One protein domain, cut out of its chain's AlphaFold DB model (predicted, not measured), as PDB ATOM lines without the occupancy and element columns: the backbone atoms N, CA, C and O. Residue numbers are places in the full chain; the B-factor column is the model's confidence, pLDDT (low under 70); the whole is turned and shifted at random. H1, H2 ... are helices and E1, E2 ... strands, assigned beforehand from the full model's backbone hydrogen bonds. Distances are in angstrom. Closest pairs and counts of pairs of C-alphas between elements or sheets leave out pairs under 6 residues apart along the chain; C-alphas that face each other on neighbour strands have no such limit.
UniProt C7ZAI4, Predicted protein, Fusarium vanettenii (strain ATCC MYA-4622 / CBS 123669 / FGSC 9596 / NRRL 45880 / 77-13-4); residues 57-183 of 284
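AT A GLANCE: This is residues 57 to 183 of the 284 residues of the protein "Predicted protein" of Fusarium vanettenii (strain ATCC MYA-4622 / CBS 123669 / FGSC 9596 / NRRL 45880 / 77-13-4) (UniProt C7ZAI4). A strongly twisted sheet of three strands, E1, E2 and E5, has helix H2 running across one face, and the small strand pair E3 and E4 adjoins both H2 and the beginning of E5. The turn of the E1 and E2 hairpin makes one end of the long axis; H1 and the long link between E3 and E4 lie toward the other. The 127 printed residues hold two named helices and six named strands, in the order E1 E2 H1 E3 E4 E5 E6 H2, with under half of the residues in named elements; the class is mixed, helices and strands. The larger sheet, in order E1, E2, E5, is antiparallel, the smaller parallel. The whole is compact, with a radius of gyration of the C-alphas of 15.3 A, and only just elongated, spanning 49 by 33 by 28 A.

IN THESE COORDINATES: E1, residues 64 to 72, begins at C-alpha 64 (-6.582, -46.303, 16.616), measures 22.6 A and bends by 67 degrees at residue 68. E2, residues 78 to 86, measures 24.8 A. H1 is residues 91 to 99, 12.1 A; E3 is residues 109 to 111 and E4 residues 133 to 135. E5, residues 145 to 154, measures 20.3 A and bends by 76 degrees at residue 149. E6 is residues 159 to 161. H2, residues 171 to 181, measures 15.7 A and ends at C-alpha 181 (10.359, -44.730, 11.454).

HOW THE PARTS SIT: In the hairpin E1 and E2, N 68 and O 81 are 2.8 A apart; between E2 and E5, N 145 and O 86 are 2.7 A apart. H2 is on this sheet at a height of 9.9 A, over E1 and E2, at 80 degrees to E1 on the local plane. E3 and E4 are parallel, with N 110 and O 133 2.9 A apart. The closest C-alphas of E4 and H2, Leu 135 and Gly 173, are 5.1 A apart. Those of E3 and E5, Ile 109 and Tyr 145, are 5.5 A apart. H1 is not on the larger sheet and is apart from H2. E6 pairs with no named strand, but its residues 159 to 160 pair antiparallel with residues 57 to 58. In H1 and H2 every O i to N i+4 pair is within hydrogen-bond range.

THE WHOLE: The two farthest C-alphas, those of Asn 75 and His 124, are 50.1 A apart. The printed part has no cut; the link from E3 to E4, 21 residues, is long. Mean pLDDT of the printed part is 71.8, and residues 87 to 133, 139 to 148 and 180 to 183 are under 70.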
ATOM      1  N   GLN A  57      -9.969 -45.398  13.211       90.38
ATOM      2  CA  GLN A  57     -10.130 -46.642  13.951       90.38
ATOM      3  C   GLN A  57     -10.093 -47.829  12.994       90.38
ATOM      4  O   GLN A  57     -10.775 -47.827  11.973       90.38
ATOM      5  N   ARG A  58      -9.335 -48.872  13.325       90.69
ATOM      6  CA  ARG A  58      -9.435 -50.164  12.637       90.69
ATOM      7  C   ARG A  58     -10.698 -50.895  13.074       90.69
ATOM      8  O   ARG A  58     -10.927 -51.051  14.271       90.69
ATOM      9  N   GLN A  59     -11.480 -51.398  12.124       89.25
ATOM     10  CA  GLN A  59     -12.723 -52.112  12.431       89.25
ATOM     11  C   GLN A  59     -12.470 -53.462  13.117       89.25
ATOM     12  O   GLN A  59     -13.197 -53.827  14.035       89.25
ATOM     13  N   ASN A  60     -11.413 -54.180  12.719       86.25
ATOM     14  CA  ASN A  60     -11.171 -55.551  13.189       86.25
ATOM     15  C   ASN A  60     -10.855 -55.653  14.686       86.25
ATOM     16  O   ASN A  60     -11.192 -56.650  15.319       86.25
ATOM     17  N   ASP A  61     -10.172 -54.661  15.253       84.31
ATOM     18  CA  ASP A  61      -9.707 -54.691  16.644       84.31
ATOM     19  C   ASP A  61      -9.991 -53.402  17.424       84.31
ATOM     20  O   ASP A  61      -9.638 -53.297  18.597       84.31
ATOM     21  N   GLY A  62     -10.633 -52.417  16.793       84.31
ATOM     22  CA  GLY A  62     -10.990 -51.148  17.418       84.31
ATOM     23  C   GLY A  62      -9.790 -50.267  17.766       84.31
ATOM     24  O   GLY A  62      -9.971 -49.245  18.434       84.31
ATOM     25  N   HIS A  63      -8.578 -50.637  17.348       84.25
ATOM     26  CA  HIS A  63      -7.380 -49.884  17.679       84.25
ATOM     27  C   HIS A  63      -7.283 -48.621  16.815       84.25
ATOM     28  O   HIS A  63      -7.507 -48.687  15.600       84.25
ATOM     29  N   PRO A  64      -6.918 -47.469  17.406       86.50
ATOM     30  CA  PRO A  64      -6.582 -46.303  16.616       86.50
ATOM     31  C   PRO A  64      -5.393 -46.626  15.701       86.50
ATOM     32  O   PRO A  64      -4.511 -47.433  16.025       86.50
ATOM     33  N   PHE A  65      -5.344 -45.949  14.564       89.00
ATOM     34  CA  PHE A  65      -4.348 -46.119  13.521       89.00
ATOM     35  C   PHE A  65      -4.036 -44.770  12.885       89.00
ATOM     36  O   PHE A  65      -4.949 -43.989  12.633       89.00
ATOM     37  N   VAL A  66      -2.762 -44.490  12.622       90.50
ATOM     38  CA  VAL A  66      -2.343 -43.291  11.889       90.50
ATOM     39  C   VAL A  66      -1.831 -43.678  10.517       90.50
ATOM     40  O   VAL A  66      -0.911 -44.491  10.403       90.50
ATOM     41  N   ILE A  67      -2.400 -43.079   9.473       91.69
ATOM     42  CA  ILE A  67      -1.952 -43.316   8.100       91.69
ATOM     43  C   ILE A  67      -0.611 -42.627   7.883       91.69
ATOM     44  O   ILE A  67      -0.476 -41.417   8.053       91.69
ATOM     45  N   LYS A  68       0.383 -43.401   7.454       90.06
ATOM     46  CA  LYS A  68       1.699 -42.904   7.046       90.06
ATOM     47  C   LYS A  68       1.742 -42.636   5.548       90.06
ATOM     48  O   LYS A  68       2.245 -41.602   5.119       90.06
ATOM     49  N   ARG A  69       1.248 -43.583   4.748       90.25
ATOM     50  CA  ARG A  69       1.285 -43.507   3.286       90.25
ATOM     51  C   ARG A  69       0.185 -44.335   2.646       90.25
ATOM     52  O   ARG A  69      -0.297 -45.309   3.223       90.25
ATOM     53  N   THR A  70      -0.102 -43.975   1.405       92.25
ATOM     54  CA  THR A  70      -1.108 -44.613   0.567       92.25
ATOM     55  C   THR A  70      -0.470 -45.009  -0.760       92.25
ATOM     56  O   THR A  70       0.324 -44.244  -1.315       92.25
ATOM     57  N   ARG A  71      -0.761 -46.211  -1.261       92.81
ATOM     58  CA  ARG A  71      -0.307 -46.685  -2.580       92.81
ATOM     59  C   ARG A  71      -1.467 -47.329  -3.324       92.81
ATOM     60  O   ARG A  71      -2.398 -47.817  -2.703       92.81
ATOM     61  N   TRP A  72      -1.369 -47.362  -4.643       93.50
ATOM     62  CA  TRP A  72      -2.335 -48.029  -5.508       93.50
ATOM     63  C   TRP A  72      -1.752 -49.361  -5.968       93.50
ATOM     64  O   TRP A  72      -0.570 -49.421  -6.318       93.50
ATOM     65  N   ASN A  73      -2.547 -50.429  -5.925       92.88
ATOM     66  CA  ASN A  73      -2.143 -51.711  -6.498       92.88
ATOM     67  C   ASN A  73      -2.392 -51.748  -8.020       92.88
ATOM     68  O   ASN A  73      -2.958 -50.821  -8.598       92.88
ATOM     69  N   GLU A  74      -1.971 -52.833  -8.671       93.38
ATOM     70  CA  GLU A  74      -2.119 -53.027 -10.124       93.38
ATOM     71  C   GLU A  74      -3.585 -53.051 -10.584       93.38
ATOM     72  O   GLU A  74      -3.883 -52.695 -11.722       93.38
ATOM     73  N   ASN A  75      -4.508 -53.407  -9.686       93.19
ATOM     74  CA  ASN A  75      -5.947 -53.417  -9.941       93.19
ATOM     75  C   ASN A  75      -6.594 -52.034  -9.750       93.19
ATOM     76  O   ASN A  75      -7.808 -51.904  -9.904       93.19
ATOM     77  N   GLY A  76      -5.815 -51.009  -9.390       91.44
ATOM     78  CA  GLY A  76      -6.330 -49.680  -9.079       91.44
ATOM     79  C   GLY A  76      -7.055 -49.596  -7.732       91.44
ATOM     80  O   GLY A  76      -7.852 -48.686  -7.541       91.44
ATOM     81  N   GLU A  77      -6.807 -50.513  -6.795       93.06
ATOM     82  CA  GLU A  77      -7.290 -50.389  -5.417       93.06
ATOM     83  C   GLU A  77      -6.301 -49.582  -4.565       93.06
ATOM     84  O   GLU A  77      -5.082 -49.787  -4.620       93.06
ATOM     85  N   GLU A  78      -6.842 -48.698  -3.732       93.12
ATOM     86  CA  GLU A  78      -6.090 -47.902  -2.768       93.12
ATOM     87  C   GLU A  78      -5.761 -48.733  -1.514       93.12
ATOM     88  O   GLU A  78      -6.638 -49.339  -0.893       93.12
ATOM     89  N   LEU A  79      -4.481 -48.761  -1.147       95.19
ATOM     90  CA  LEU A  79      -3.933 -49.491  -0.010       95.19
ATOM     91  C   LEU A  79      -3.253 -48.529   0.966       95.19
ATOM     92  O   LEU A  79      -2.550 -47.599   0.560       95.19
ATOM     93  N   PHE A  80      -3.413 -48.793   2.258       94.44
ATOM     94  CA  PHE A  80      -2.960 -47.911   3.332       94.44
ATOM     95  C   PHE A  80      -1.926 -48.596   4.228       94.44
ATOM     96  O   PHE A  80      -2.098 -49.747   4.632       94.44
ATOM     97  N   TRP A  81      -0.875 -47.853   4.574       93.06
ATOM     98  CA  TRP A  81       0.150 -48.246   5.541       93.06
ATOM     99  C   TRP A  81       0.294 -47.178   6.613       93.06
ATOM    100  O   TRP A  81       0.092 -45.985   6.364       93.06
ATOM    101  N   GLY A  82       0.679 -47.599   7.809       91.38
ATOM    102  CA  GLY A  82       0.694 -46.709   8.956       91.38
ATOM    103  C   GLY A  82       1.142 -47.378  10.239       91.38
ATOM    104  O   GLY A  82       1.770 -48.435  10.217       91.38
ATOM    105  N   HIS A  83       0.809 -46.750  11.359       87.38
ATOM    106  CA  HIS A  83       1.177 -47.222  12.690       87.38
ATOM    107  C   HIS A  83      -0.064 -47.427  13.549       87.38
ATOM    108  O   HIS A  83      -1.008 -46.637  13.502       87.38
ATOM    109  N   SER A  84      -0.059 -48.496  14.343       84.62
ATOM    110  CA  SER A  84      -1.147 -48.801  15.268       84.62
ATOM    111  C   SER A  84      -0.844 -48.262  16.663       84.62
ATOM    112  O   SER A  84       0.281 -48.367  17.166       84.62
ATOM    113  N   PHE A  85      -1.879 -47.713  17.295       78.19
ATOM    114  CA  PHE A  85      -1.849 -47.280  18.681       78.19
ATOM    115  C   PHE A  85      -2.394 -48.392  19.585       78.19
ATOM    116  O   PHE A  85      -3.480 -48.931  19.365       78.19
ATOM    117  N   THR A  86      -1.668 -48.730  20.648       72.31
ATOM    118  CA  THR A  86      -2.091 -49.723  21.644       72.31
ATOM    119  C   THR A  86      -2.036 -49.147  23.043       72.31
ATOM    120  O   THR A  86      -1.059 -48.522  23.414       72.31
ATOM    121  N   SER A  87      -3.054 -49.387  23.863       61.75
ATOM    122  CA  SER A  87      -3.050 -48.970  25.270       61.75
ATOM    123  C   SER A  87      -2.447 -50.002  26.224       61.75
ATOM    124  O   SER A  87      -2.302 -49.747  27.417       61.75
ATOM    125  N   ARG A  88      -2.104 -51.190  25.712       61.50
ATOM    126  CA  ARG A  88      -1.581 -52.310  26.499       61.50
ATOM    127  C   ARG A  88      -0.242 -52.754  25.924       61.50
ATOM    128  O   ARG A  88      -0.213 -53.669  25.092       61.50
ATOM    129  N   PRO A  89       0.881 -52.156  26.348       57.72
ATOM    130  CA  PRO A  89       2.168 -52.750  26.047       57.72
ATOM    131  C   PRO A  89       2.191 -54.129  26.719       57.72
ATOM    132  O   PRO A  89       1.747 -54.294  27.857       57.72
ATOM    133  N   LYS A  90       2.658 -55.166  26.013       57.34
ATOM    134  CA  LYS A  90       2.859 -56.473  26.656       57.34
ATOM    135  C   LYS A  90       3.893 -56.260  27.761       57.34
ATOM    136  O   LYS A  90       5.040 -55.996  27.436       57.34
ATOM    137  N   PHE A  91       3.483 -56.376  29.023       54.91
ATOM    138  CA  PHE A  91       4.279 -56.049  30.214       54.91
ATOM    139  C   PHE A  91       5.733 -56.547  30.136       54.91
ATOM    140  O   PHE A  91       6.656 -55.749  30.202       54.91
ATOM    141  N   LYS A  92       5.935 -57.830  29.805       56.66
ATOM    142  CA  LYS A  92       7.275 -58.415  29.604       56.66
ATOM    143  C   LYS A  92       8.112 -57.736  28.514       56.66
ATOM    144  O   LYS A  92       9.323 -57.681  28.634       56.66
ATOM    145  N   LYS A  93       7.485 -57.258  27.432       56.97
ATOM    146  CA  LYS A  93       8.177 -56.527  26.357       56.97
ATOM    147  C   LYS A  93       8.542 -55.111  26.793       56.97
ATOM    148  O   LYS A  93       9.563 -54.611  26.354       56.97
ATOM    149  N   PHE A  94       7.714 -54.486  27.629       58.19
ATOM    150  CA  PHE A  94       8.002 -53.177  28.208       58.19
ATOM    151  C   PHE A  94       9.189 -53.271  29.178       58.19
ATOM    152  O   PHE A  94      10.157 -52.546  29.002       58.19
ATOM    153  N   GLU A  95       9.171 -54.227  30.114       58.06
ATOM    154  CA  GLU A  95      10.305 -54.507  31.017       58.06
ATOM    155  C   GLU A  95      11.595 -54.765  30.238       58.06
ATOM    156  O   GLU A  95      12.562 -54.031  30.402       58.06
ATOM    157  N   GLN A  96      11.584 -55.724  29.305       59.22
ATOM    158  CA  GLN A  96      12.760 -56.060  28.492       59.22
ATOM    159  C   GLN A  96      13.343 -54.858  27.744       59.22
ATOM    160  O   GLN A  96      14.552 -54.778  27.561       59.22
ATOM    161  N   GLN A  97      12.498 -53.929  27.304       56.88
ATOM    162  CA  GLN A  97      12.927 -52.783  26.515       56.88
ATOM    163  C   GLN A  97      13.566 -51.676  27.361       56.88
ATOM    164  O   GLN A  97      14.499 -51.026  26.899       56.88
ATOM    165  N   TYR A  98      13.079 -51.451  28.581       58.66
ATOM    166  CA  TYR A  98      13.661 -50.453  29.485       58.66
ATOM    167  C   TYR A  98      14.773 -51.033  30.376       58.66
ATOM    168  O   TYR A  98      15.558 -50.272  30.937       58.66
ATOM    169  N   GLU A  99      14.885 -52.361  30.475       55.78
ATOM    170  CA  GLU A  99      15.995 -53.053  31.146       55.78
ATOM    171  C   GLU A  99      17.207 -53.282  30.229       55.78
ATOM    172  O   GLU A  99      18.340 -53.305  30.713       55.78
ATOM    173  N   ILE A 100      17.001 -53.450  28.914       52.56
ATOM    174  CA  ILE A 100      18.079 -53.724  27.955       52.56
ATOM    175  C   ILE A 100      18.345 -52.466  27.114       52.56
ATOM    176  O   ILE A 100      17.530 -52.130  26.255       52.56
ATOM    177  N   PRO A 101      19.495 -51.788  27.280       43.69
ATOM    178  CA  PRO A 101      19.900 -50.725  26.369       43.69
ATOM    179  C   PRO A 101      20.188 -51.338  24.990       43.69
ATOM    180  O   PRO A 101      21.221 -51.971  24.778       43.69
ATOM    181  N   GLY A 102      19.252 -51.191  24.055       46.69
ATOM    182  CA  GLY A 102      19.344 -51.750  22.708       46.69
ATOM    183  C   GLY A 102      18.627 -50.887  21.661       46.69
ATOM    184  O   GLY A 102      17.798 -50.052  22.017       46.69
ATOM    185  N   PRO A 103      18.936 -51.070  20.363       43.84
ATOM    186  CA  PRO A 103      18.425 -50.235  19.269       43.84
ATOM    187  C   PRO A 103      16.950 -50.494  18.897       43.84
ATOM    188  O   PRO A 103      16.388 -49.761  18.087       43.84
ATOM    189  N   GLU A 104      16.299 -51.512  19.470       50.34
ATOM    190  CA  GLU A 104      14.859 -51.769  19.299       50.34
ATOM    191  C   GLU A 104      14.032 -50.950  20.303       50.34
ATOM    192  O   GLU A 104      13.315 -51.482  21.151       50.34
ATOM    193  N   ILE A 105      14.149 -49.625  20.231       52.38
ATOM    194  CA  ILE A 105      13.374 -48.715  21.075       52.38
ATOM    195  C   ILE A 105      11.959 -48.628  20.493       52.38
ATOM    196  O   ILE A 105      11.759 -48.133  19.385       52.38
ATOM    197  N   LYS A 106      10.952 -49.122  21.219       54.38
ATOM    198  CA  LYS A 106       9.545 -48.832  20.911       54.38
ATOM    199  C   LYS A 106       9.108 -47.635  21.727       54.38
ATOM    200  O   LYS A 106       9.006 -47.695  22.946       54.38
ATOM    201  N   HIS A 107       8.833 -46.550  21.038       58.78
ATOM    202  CA  HIS A 107       8.678 -45.264  21.683       58.78
ATOM    203  C   HIS A 107       7.409 -45.196  22.539       58.78
ATOM    204  O   HIS A 107       6.299 -45.486  22.079       58.78
ATOM    205  N   PHE A 108       7.562 -44.784  23.798       61.53
ATOM    206  CA  PHE A 108       6.429 -44.305  24.580       61.53
ATOM    207  C   PHE A 108       6.027 -42.928  24.051       61.53
ATOM    208  O   PHE A 108       6.691 -41.926  24.319       61.53
ATOM    209  N   ILE A 109       4.960 -42.895  23.255       63.94
ATOM    210  CA  ILE A 109       4.484 -41.681  22.588       63.94
ATOM    211  C   ILE A 109       3.190 -41.238  23.241       63.94
ATOM    212  O   ILE A 109       2.247 -42.015  23.316       63.94
ATOM    213  N   TYR A 110       3.127 -39.992  23.687       64.44
ATOM    214  CA  TYR A 110       1.889 -39.394  24.158       64.44
ATOM    215  C   TYR A 110       1.171 -38.694  22.999       64.44
ATOM    216  O   TYR A 110       1.807 -38.077  22.147       64.44
ATOM    217  N   ILE A 111      -0.158 -38.807  22.956       65.88
ATOM    218  CA  ILE A 111      -1.009 -38.147  21.958       65.88
ATOM    219  C   ILE A 111      -2.113 -37.421  22.706       65.88
ATOM    220  O   ILE A 111      -2.785 -38.032  23.543       65.88
ATOM    221  N   GLY A 112      -2.300 -36.140  22.393       58.88
ATOM    222  CA  GLY A 112      -3.347 -35.320  23.012       58.88
ATOM    223  C   GLY A 112      -2.850 -34.137  23.843       58.88
ATOM    224  O   GLY A 112      -3.612 -33.623  24.657       58.88
ATOM    225  N   GLY A 113      -1.596 -33.698  23.665       52.84
ATOM    226  CA  GLY A 113      -1.045 -32.506  24.324       52.84
ATOM    227  C   GLY A 113      -0.566 -32.702  25.770       52.84
ATOM    228  O   GLY A 113      -1.220 -32.275  26.725       52.84
ATOM    229  N   GLY A 114       0.613 -33.310  25.927       47.31
ATOM    230  CA  GLY A 114       1.502 -33.180  27.087       47.31
ATOM    231  C   GLY A 114       1.044 -33.628  28.483       47.31
ATOM    232  O   GLY A 114       1.839 -33.481  29.414       47.31
ATOM    233  N   LYS A 115      -0.179 -34.147  28.699       52.94
ATOM    234  CA  LYS A 115      -0.637 -34.537  30.052       52.94
ATOM    235  C   LYS A 115      -1.076 -35.997  30.204       52.94
ATOM    236  O   LYS A 115      -2.159 -36.355  29.747       52.94
ATOM    237  N   PRO A 116      -0.331 -36.830  30.948       50.31
ATOM    238  CA  PRO A 116      -0.721 -38.210  31.244       50.31
ATOM    239  C   PRO A 116      -2.185 -38.314  31.755       50.31
ATOM    240  O   PRO A 116      -2.514 -37.778  32.814       50.31
ATOM    241  N   ASN A 117      -3.091 -38.960  31.003       49.19
ATOM    242  CA  ASN A 117      -4.503 -39.129  31.398       49.19
ATOM    243  C   ASN A 117      -4.592 -40.189  32.506       49.19
ATOM    244  O   ASN A 117      -4.027 -41.252  32.345       49.19
ATOM    245  N   LYS A 118      -5.300 -39.961  33.622       46.22
ATOM    246  CA  LYS A 118      -5.238 -40.750  34.888       46.22
ATOM    247  C   LYS A 118      -5.540 -42.276  34.836       46.22
ATOM    248  O   LYS A 118      -5.669 -42.895  35.884       46.22
ATOM    249  N   GLY A 119      -5.673 -42.905  33.668       43.03
ATOM    250  CA  GLY A 119      -6.168 -44.276  33.484       43.03
ATOM    251  C   GLY A 119      -5.139 -45.415  33.512       43.03
ATOM    252  O   GLY A 119      -5.496 -46.534  33.151       43.03
ATOM    253  N   PHE A 120      -3.881 -45.173  33.892       43.88
ATOM    254  CA  PHE A 120      -2.866 -46.230  34.014       43.88
ATOM    255  C   PHE A 120      -2.580 -46.478  35.488       43.88
ATOM    256  O   PHE A 120      -1.963 -45.647  36.148       43.88
ATOM    257  N   ASP A 121      -3.032 -47.631  35.978       47.38
ATOM    258  CA  ASP A 121      -2.557 -48.237  37.221       47.38
ATOM    259  C   ASP A 121      -1.695 -49.462  36.861       47.38
ATOM    260  O   ASP A 121      -2.176 -50.603  36.837       47.38
ATOM    261  N   PRO A 122      -0.430 -49.253  36.462       51.09
ATOM    262  CA  PRO A 122       0.514 -50.337  36.300       51.09
ATOM    263  C   PRO A 122       0.902 -50.773  37.701       51.09
ATOM    264  O   PRO A 122       1.839 -50.244  38.288       51.09
ATOM    265  N   LYS A 123       0.195 -51.765  38.236       49.34
ATOM    266  CA  LYS A 123       0.411 -52.275  39.596       49.34
ATOM    267  C   LYS A 123       1.880 -52.591  39.950       49.34
ATOM    268  O   LYS A 123       2.168 -52.785  41.126       49.34
ATOM    269  N   HIS A 124       2.799 -52.640  38.974       48.25
ATOM    270  CA  HIS A 124       4.185 -53.062  39.159       48.25
ATOM    271  C   HIS A 124       5.277 -52.250  38.418       48.25
ATOM    272  O   HIS A 124       6.440 -52.593  38.591       48.25
ATOM    273  N   ILE A 125       4.977 -51.197  37.634       50.50
ATOM    274  CA  ILE A 125       6.019 -50.373  36.964       50.50
ATOM    275  C   ILE A 125       5.596 -48.908  36.888       50.50
ATOM    276  O   ILE A 125       4.570 -48.597  36.294       50.50
ATOM    277  N   THR A 126       6.417 -47.993  37.399       56.00
ATOM    278  CA  THR A 126       6.221 -46.553  37.191       56.00
ATOM    279  C   THR A 126       6.335 -46.239  35.693       56.00
ATOM    280  O   THR A 126       7.401 -46.476  35.121       56.00
ATOM    281  N   PRO A 127       5.283 -45.727  35.023       54.81
ATOM    282  CA  PRO A 127       5.408 -45.314  33.632       54.81
ATOM    283  C   PRO A 127       6.451 -44.191  33.540       54.81
ATOM    284  O   PRO A 127       6.557 -43.395  34.481       54.81
ATOM    285  N   PRO A 128       7.200 -44.076  32.432       55.56
ATOM    286  CA  PRO A 128       8.034 -42.908  32.205       55.56
ATOM    287  C   PRO A 128       7.173 -41.647  32.335       55.56
ATOM    288  O   PRO A 128       6.119 -41.511  31.714       55.56
ATOM    289  N   THR A 129       7.606 -40.741  33.209       56.22
ATOM    290  CA  THR A 129       6.905 -39.486  33.515       56.22
ATOM    291  C   THR A 129       6.994 -38.480  32.372       56.22
ATOM    292  O   THR A 129       6.204 -37.537  32.325       56.22
ATOM    293  N   VAL A 130       7.934 -38.693  31.450       58.69
ATOM    294  CA  VAL A 130       8.159 -37.885  30.255       58.69
ATOM    295  C   VAL A 130       8.026 -38.799  29.033       58.69
ATOM    296  O   VAL A 130       8.726 -39.812  28.976       58.69
ATOM    297  N   PRO A 131       7.136 -38.491  28.073       62.19
ATOM    298  CA  PRO A 131       7.065 -39.240  26.827       62.19
ATOM    299  C   PRO A 131       8.324 -39.017  25.988       62.19
ATOM    300  O   PRO A 131       8.873 -37.918  25.959       62.19
ATOM    301  N   GLU A 132       8.760 -40.049  25.267       65.94
ATOM    302  CA  GLU A 132       9.863 -39.924  24.304       65.94
ATOM    303  C   GLU A 132       9.464 -39.030  23.127       65.94
ATOM    304  O   GLU A 132      10.296 -38.343  22.534       65.94
ATOM    305  N   LEU A 133       8.168 -39.021  22.808       69.75
ATOM    306  CA  LEU A 133       7.585 -38.154  21.805       69.75
ATOM    307  C   LEU A 133       6.197 -37.687  22.249       69.75
ATOM    308  O   LEU A 133       5.350 -38.491  22.632       69.75
ATOM    309  N   ASP A 134       5.964 -36.382  22.163       72.06
ATOM    310  CA  ASP A 134       4.649 -35.768  22.326       72.06
ATOM    311  C   ASP A 134       4.108 -35.369  20.947       72.06
ATOM    312  O   ASP A 134       4.744 -34.601  20.203       72.06
ATOM    313  N   LEU A 135       2.965 -35.952  20.589       73.50
ATOM    314  CA  LEU A 135       2.240 -35.698  19.354       73.50
ATOM    315  C   LEU A 135       0.956 -34.916  19.637       73.50
ATOM    316  O   LEU A 135       0.120 -35.306  20.457       73.50
ATOM    317  N   ASP A 136       0.751 -33.853  18.865       73.69
ATOM    318  CA  ASP A 136      -0.536 -33.166  18.824       73.69
ATOM    319  C   ASP A 136      -1.567 -34.104  18.188       73.69
ATOM    320  O   ASP A 136      -1.384 -34.558  17.056       73.69
ATOM    321  N   GLY A 137      -2.655 -34.395  18.894       72.88
ATOM    322  CA  GLY A 137      -3.707 -35.279  18.406       72.88
ATOM    323  C   GLY A 137      -4.962 -35.207  19.272       72.88
ATOM    324  O   GLY A 137      -5.032 -34.367  20.172       72.88
ATOM    325  N   PRO A 138      -5.971 -36.050  19.001       72.69
ATOM    326  CA  PRO A 138      -7.153 -36.121  19.842       72.69
ATOM    327  C   PRO A 138      -6.787 -36.558  21.262       72.69
ATOM    328  O   PRO A 138      -5.818 -37.302  21.449       72.69
ATOM    329  N   PRO A 139      -7.570 -36.141  22.270       69.88
ATOM    330  CA  PRO A 139      -7.426 -36.681  23.608       69.88
ATOM    331  C   PRO A 139      -7.702 -38.188  23.573       69.88
ATOM    332  O   PRO A 139      -8.805 -38.627  23.264       69.88
ATOM    333  N   MET A 140      -6.700 -38.995  23.912       69.06
ATOM    334  CA  MET A 140      -6.869 -40.444  23.980       69.06
ATOM    335  C   MET A 140      -7.509 -40.835  25.318       69.06
ATOM    336  O   MET A 140      -7.055 -40.406  26.385       69.06
ATOM    337  N   ARG A 141      -8.534 -41.703  25.289       59.94
ATOM    338  CA  ARG A 141      -9.201 -42.206  26.514       59.94
ATOM    339  C   ARG A 141      -8.244 -42.912  27.476       59.94
ATOM    340  O   ARG A 141      -8.443 -42.881  28.686       59.94
ATOM    341  N   LEU A 142      -7.222 -43.568  26.931       61.38
ATOM    342  CA  LEU A 142      -6.185 -44.291  27.663       61.38
ATOM    343  C   LEU A 142      -4.811 -43.831  27.175       61.38
ATOM    344  O   LEU A 142      -4.680 -43.380  26.034       61.38
ATOM    345  N   TYR A 143      -3.776 -44.030  27.998       60.28
ATOM    346  CA  TYR A 143      -2.406 -43.961  27.491       60.28
ATOM    347  C   TYR A 143      -2.290 -44.887  26.302       60.28
ATOM    348  O   TYR A 143      -2.651 -46.059  26.386       60.28
ATOM    349  N   SER A 144      -1.831 -44.330  25.197       61.53
ATOM    350  CA  SER A 144      -1.674 -45.044  23.947       61.53
ATOM    351  C   SER A 144      -0.198 -45.035  23.621       61.53
ATOM    352  O   SER A 144       0.438 -44.001  23.680       61.53
ATOM    353  N   TYR A 145       0.341 -46.199  23.323       65.75
ATOM    354  CA  TYR A 145       1.690 -46.425  22.851       65.75
ATOM    355  C   TYR A 145       1.602 -46.553  21.340       65.75
ATOM    356  O   TYR A 145       0.693 -47.216  20.832       65.75
ATOM    357  N   ILE A 146       2.545 -45.968  20.612       68.25
ATOM    358  CA  ILE A 146       2.657 -46.237  19.181       68.25
ATOM    359  C   ILE A 146       3.587 -47.416  19.005       68.25
ATOM    360  O   ILE A 146       4.738 -47.395  19.440       68.25
ATOM    361  N   VAL A 147       3.106 -48.436  18.310       66.88
ATOM    362  CA  VAL A 147       4.007 -49.437  17.758       66.88
ATOM    363  C   VAL A 147       4.560 -48.851  16.460       66.88
ATOM    364  O   VAL A 147       3.847 -48.798  15.460       66.88
ATOM    365  N   ILE A 148       5.823 -48.402  16.457       67.88
ATOM    366  CA  ILE A 148       6.516 -47.919  15.237       67.88
ATOM    367  C   ILE A 148       6.968 -49.103  14.369       67.88
ATOM    368  O   ILE A 148       8.057 -49.148  13.818       67.88
ATOM    369  N   GLU A 149       6.115 -50.109  14.274       71.31
ATOM    370  CA  GLU A 149       6.185 -51.121  13.238       71.31
ATOM    371  C   GLU A 149       5.210 -50.656  12.163       71.31
ATOM    372  O   GLU A 149       4.064 -50.301  12.464       71.31
ATOM    373  N   GLU A 150       5.679 -50.550  10.922       79.38
ATOM    374  CA  GLU A 150       4.776 -50.230   9.825       79.38
ATOM    375  C   GLU A 150       3.813 -51.407   9.634       79.38
ATOM    376  O   GLU A 150       4.220 -52.537   9.380       79.38
ATOM    377  N   CYS A 151       2.524 -51.126   9.784       83.50
ATOM    378  CA  CYS A 151       1.448 -52.089   9.625       83.50
ATOM    379  C   CYS A 151       0.727 -51.836   8.295       83.50
ATOM    380  O   CYS A 151       0.508 -50.683   7.908       83.50
ATOM    381  N   GLY A 152       0.318 -52.914   7.628       87.56
ATOM    382  CA  GLY A 152      -0.415 -52.888   6.364       87.56
ATOM    383  C   GLY A 152       0.066 -53.972   5.393       87.56
ATOM    384  O   GLY A 152       0.913 -54.789   5.760       87.56
ATOM    385  N   PRO A 153      -0.440 -53.977   4.149       91.69
ATOM    386  CA  PRO A 153      -1.453 -53.058   3.620       91.69
ATOM    387  C   PRO A 153      -2.856 -53.293   4.194       91.69
ATOM    388  O   PRO A 153      -3.231 -54.432   4.464       91.69
ATOM    389  N   TYR A 154      -3.637 -52.219   4.307       93.94
ATOM    390  CA  TYR A 154      -5.075 -52.242   4.613       93.94
ATOM    391  C   TYR A 154      -5.894 -51.665   3.459       93.94
ATOM    392  O   TYR A 154      -5.384 -50.849   2.689       93.94
ATOM    393  N   LYS A 155      -7.162 -52.063   3.363       93.88
ATOM    394  CA  LYS A 155      -8.167 -51.500   2.457       93.88
ATOM    395  C   LYS A 155      -8.984 -50.419   3.166       93.88
ATOM    396  O   LYS A 155      -9.018 -50.339   4.389       93.88
ATOM    397  N   ARG A 156      -9.694 -49.599   2.386       91.62
ATOM    398  CA  ARG A 156     -10.599 -48.554   2.900       91.62
ATOM    399  C   ARG A 156     -11.632 -49.102   3.892       91.62
ATOM    400  O   ARG A 156     -11.881 -48.469   4.914       91.62
ATOM    401  N   ASP A 157     -12.181 -50.278   3.599       91.94
ATOM    402  CA  ASP A 157     -13.231 -50.914   4.402       91.94
ATOM    403  C   ASP A 157     -12.728 -51.441   5.754       91.94
ATOM    404  O   ASP A 157     -13.535 -51.720   6.634       91.94
ATOM    405  N   ASP A 158     -11.409 -51.509   5.963       92.94
ATOM    406  CA  ASP A 158     -10.822 -51.900   7.250       92.94
ATOM    407  C   ASP A 158     -10.934 -50.790   8.311       92.94
ATOM    408  O   ASP A 158     -10.552 -50.994   9.469       92.94
ATOM    409  N   PHE A 159     -11.440 -49.607   7.941       92.62
ATOM    410  CA  PHE A 159     -11.419 -48.412   8.779       92.62
ATOM    411  C   PHE A 159     -12.800 -47.836   9.086       92.62
ATOM    412  O   PHE A 159     -13.743 -47.929   8.302       92.62
ATOM    413  N   ALA A 160     -12.894 -47.195  10.245       90.62
ATOM    414  CA  ALA A 160     -14.020 -46.404  10.715       90.62
ATOM    415  C   ALA A 160     -13.512 -45.049  11.252       90.62
ATOM    416  O   ALA A 160     -12.325 -44.927  11.589       90.62
ATOM    417  N   PRO A 161     -14.373 -44.018  11.349       86.50
ATOM    418  CA  PRO A 161     -14.018 -42.785  12.045       86.50
ATOM    419  C   PRO A 161     -13.589 -43.084  13.487       86.50
ATOM    420  O   PRO A 161     -14.216 -43.895  14.168       86.50
ATOM    421  N   TYR A 162     -12.538 -42.424  13.972       82.81
ATOM    422  CA  TYR A 162     -12.149 -42.547  15.374       82.81
ATOM    423  C   TYR A 162     -13.088 -41.701  16.240       82.81
ATOM    424  O   TYR A 162     -13.207 -40.503  16.021       82.81
ATOM    425  N   GLU A 163     -13.788 -42.321  17.194       80.31
ATOM    426  CA  GLU A 163     -14.760 -41.641  18.072       80.31
ATOM    427  C   GLU A 163     -15.838 -40.829  17.326       80.31
ATOM    428  O   GLU A 163     -16.315 -39.809  17.821       80.31
ATOM    429  N   ASN A 164     -16.242 -41.287  16.135       77.56
ATOM    430  CA  ASN A 164     -17.200 -40.593  15.262       77.56
ATOM    431  C   ASN A 164     -16.747 -39.185  14.833       77.56
ATOM    432  O   ASN A 164     -17.575 -38.353  14.468       77.56
ATOM    433  N   GLN A 165     -15.442 -38.913  14.877       78.19
ATOM    434  CA  GLN A 165     -14.851 -37.642  14.484       78.19
ATOM    435  C   GLN A 165     -13.644 -37.860  13.570       78.19
ATOM    436  O   GLN A 165     -12.996 -38.910  13.554       78.19
ATOM    437  N   GLN A 166     -13.341 -36.836  12.780       82.31
ATOM    438  CA  GLN A 166     -12.147 -36.816  11.955       82.31
ATOM    439  C   GLN A 166     -11.008 -36.178  12.740       82.31
ATOM    440  O   GLN A 166     -11.059 -35.006  13.114       82.31
ATOM    441  N   HIS A 167      -9.958 -36.957  12.963       85.94
ATOM    442  CA  HIS A 167      -8.777 -36.505  13.674       85.94
ATOM    443  C   HIS A 167      -7.551 -36.602  12.784       85.94
ATOM    444  O   HIS A 167      -7.403 -37.531  11.991       85.94
ATOM    445  N   ARG A 168      -6.650 -35.633  12.931       87.88
ATOM    446  CA  ARG A 168      -5.420 -35.566  12.153       87.88
ATOM    447  C   ARG A 168      -4.290 -35.059  13.028       87.88
ATOM    448  O   ARG A 168      -4.474 -34.109  13.787       87.88
ATOM    449  N   LEU A 169      -3.126 -35.680  12.890       85.12
ATOM    450  CA  LEU A 169      -1.897 -35.145  13.455       85.12
ATOM    451  C   LEU A 169      -1.567 -33.794  12.813       85.12
ATOM    452  O   LEU A 169      -1.776 -33.582  11.612       85.12
ATOM    453  N   SER A 170      -0.986 -32.895  13.605       84.12
ATOM    454  CA  SER A 170      -0.365 -31.689  13.064       84.12
ATOM    455  C   SER A 170       0.759 -32.072  12.092       84.12
ATOM    456  O   SER A 170       1.339 -33.158  12.177       84.12
ATOM    457  N   ARG A 171       1.114 -31.172  11.168       82.12
ATOM    458  CA  ARG A 171       2.240 -31.404  10.248       82.12
ATOM    459  C   ARG A 171       3.528 -31.755  11.004       82.12
ATOM    460  O   ARG A 171       4.211 -32.701  10.628       82.12
ATOM    461  N   SER A 172       3.805 -31.042  12.098       83.31
ATOM    462  CA  SER A 172       4.937 -31.340  12.981       83.31
ATOM    463  C   SER A 172       4.823 -32.737  13.596       83.31
ATOM    464  O   SER A 172       5.807 -33.467  13.639       83.31
ATOM    465  N   GLY A 173       3.624 -33.146  14.022       80.75
ATOM    466  CA  GLY A 173       3.387 -34.490  14.541       80.75
ATOM    467  C   GLY A 173       3.662 -35.593  13.513       80.75
ATOM    468  O   GLY A 173       4.306 -36.589  13.840       80.75
ATOM    469  N   VAL A 174       3.250 -35.393  12.258       83.25
ATOM    470  CA  VAL A 174       3.565 -36.320  11.158       83.25
ATOM    471  C   VAL A 174       5.074 -36.393  10.921       83.25
ATOM    472  O   VAL A 174       5.621 -37.489  10.847       83.25
ATOM    473  N   GLU A 175       5.766 -35.254  10.849       83.31
ATOM    474  CA  GLU A 175       7.222 -35.202  10.642       83.31
ATOM    475  C   GLU A 175       7.990 -35.913  11.770       83.31
ATOM    476  O   GLU A 175       8.886 -36.713  11.495       83.31
ATOM    477  N   LYS A 176       7.594 -35.705  13.035       80.81
ATOM    478  CA  LYS A 176       8.187 -36.406  14.185       80.81
ATOM    479  C   LYS A 176       7.953 -37.918  14.114       80.81
ATOM    480  O   LYS A 176       8.886 -38.687  14.327       80.81
ATOM    481  N   LEU A 177       6.734 -38.349  13.780       78.69
ATOM    482  CA  LEU A 177       6.403 -39.769  13.626       78.69
ATOM    483  C   LEU A 177       7.211 -40.422  12.492       78.69
ATOM    484  O   LEU A 177       7.719 -41.532  12.648       78.69
ATOM    485  N   LEU A 178       7.369 -39.721  11.364       77.69
ATOM    486  CA  LEU A 178       8.186 -40.180  10.241       77.69
ATOM    487  C   LEU A 178       9.662 -40.311  10.630       77.69
ATOM    488  O   LEU A 178      10.261 -41.339  10.315       77.69
ATOM    489  N   GLY A 179      10.213 -39.332  11.357       72.56
ATOM    490  CA  GLY A 179      11.607 -39.337  11.809       72.56
ATOM    491  C   GLY A 179      11.970 -40.530  12.699       72.56
ATOM    492  O   GLY A 179      13.095 -41.023  12.632       72.56
ATOM    493  N   LEU A 180      11.014 -41.060  13.468       68.00
ATOM    494  CA  LEU A 180      11.229 -42.266  14.275       68.00
ATOM    495  C   LEU A 180      11.211 -43.557  13.447       68.00
ATOM    496  O   LEU A 180      11.876 -44.534  13.790       68.00
ATOM    497  N   SER A 181      10.477 -43.562  12.333       60.59
ATOM    498  CA  SER A 181      10.359 -44.730  11.454       60.59
ATOM    499  C   SER A 181      11.566 -44.944  10.527       60.59
ATOM    500  O   SER A 181      11.668 -45.991   9.896       60.59
ATOM    501  N   THR A 182      12.487 -43.978  10.452       51.84
ATOM    502  CA  THR A 182      13.717 -44.031   9.636       51.84
ATOM    503  C   THR A 182      14.877 -44.788  10.284       51.84
ATOM    504  O   THR A 182      15.889 -45.017   9.632       51.84
ATOM    505  N   THR A 183      14.751 -45.216  11.541       45.62
ATOM    506  CA  THR A 183      15.860 -45.864  12.266       45.62
ATOM    507  C   THR A 183      15.997 -47.370  11.984       45.62
ATOM    508  O   THR A 183      16.911 -48.002  12.506       45.62
TER     509      THR A 183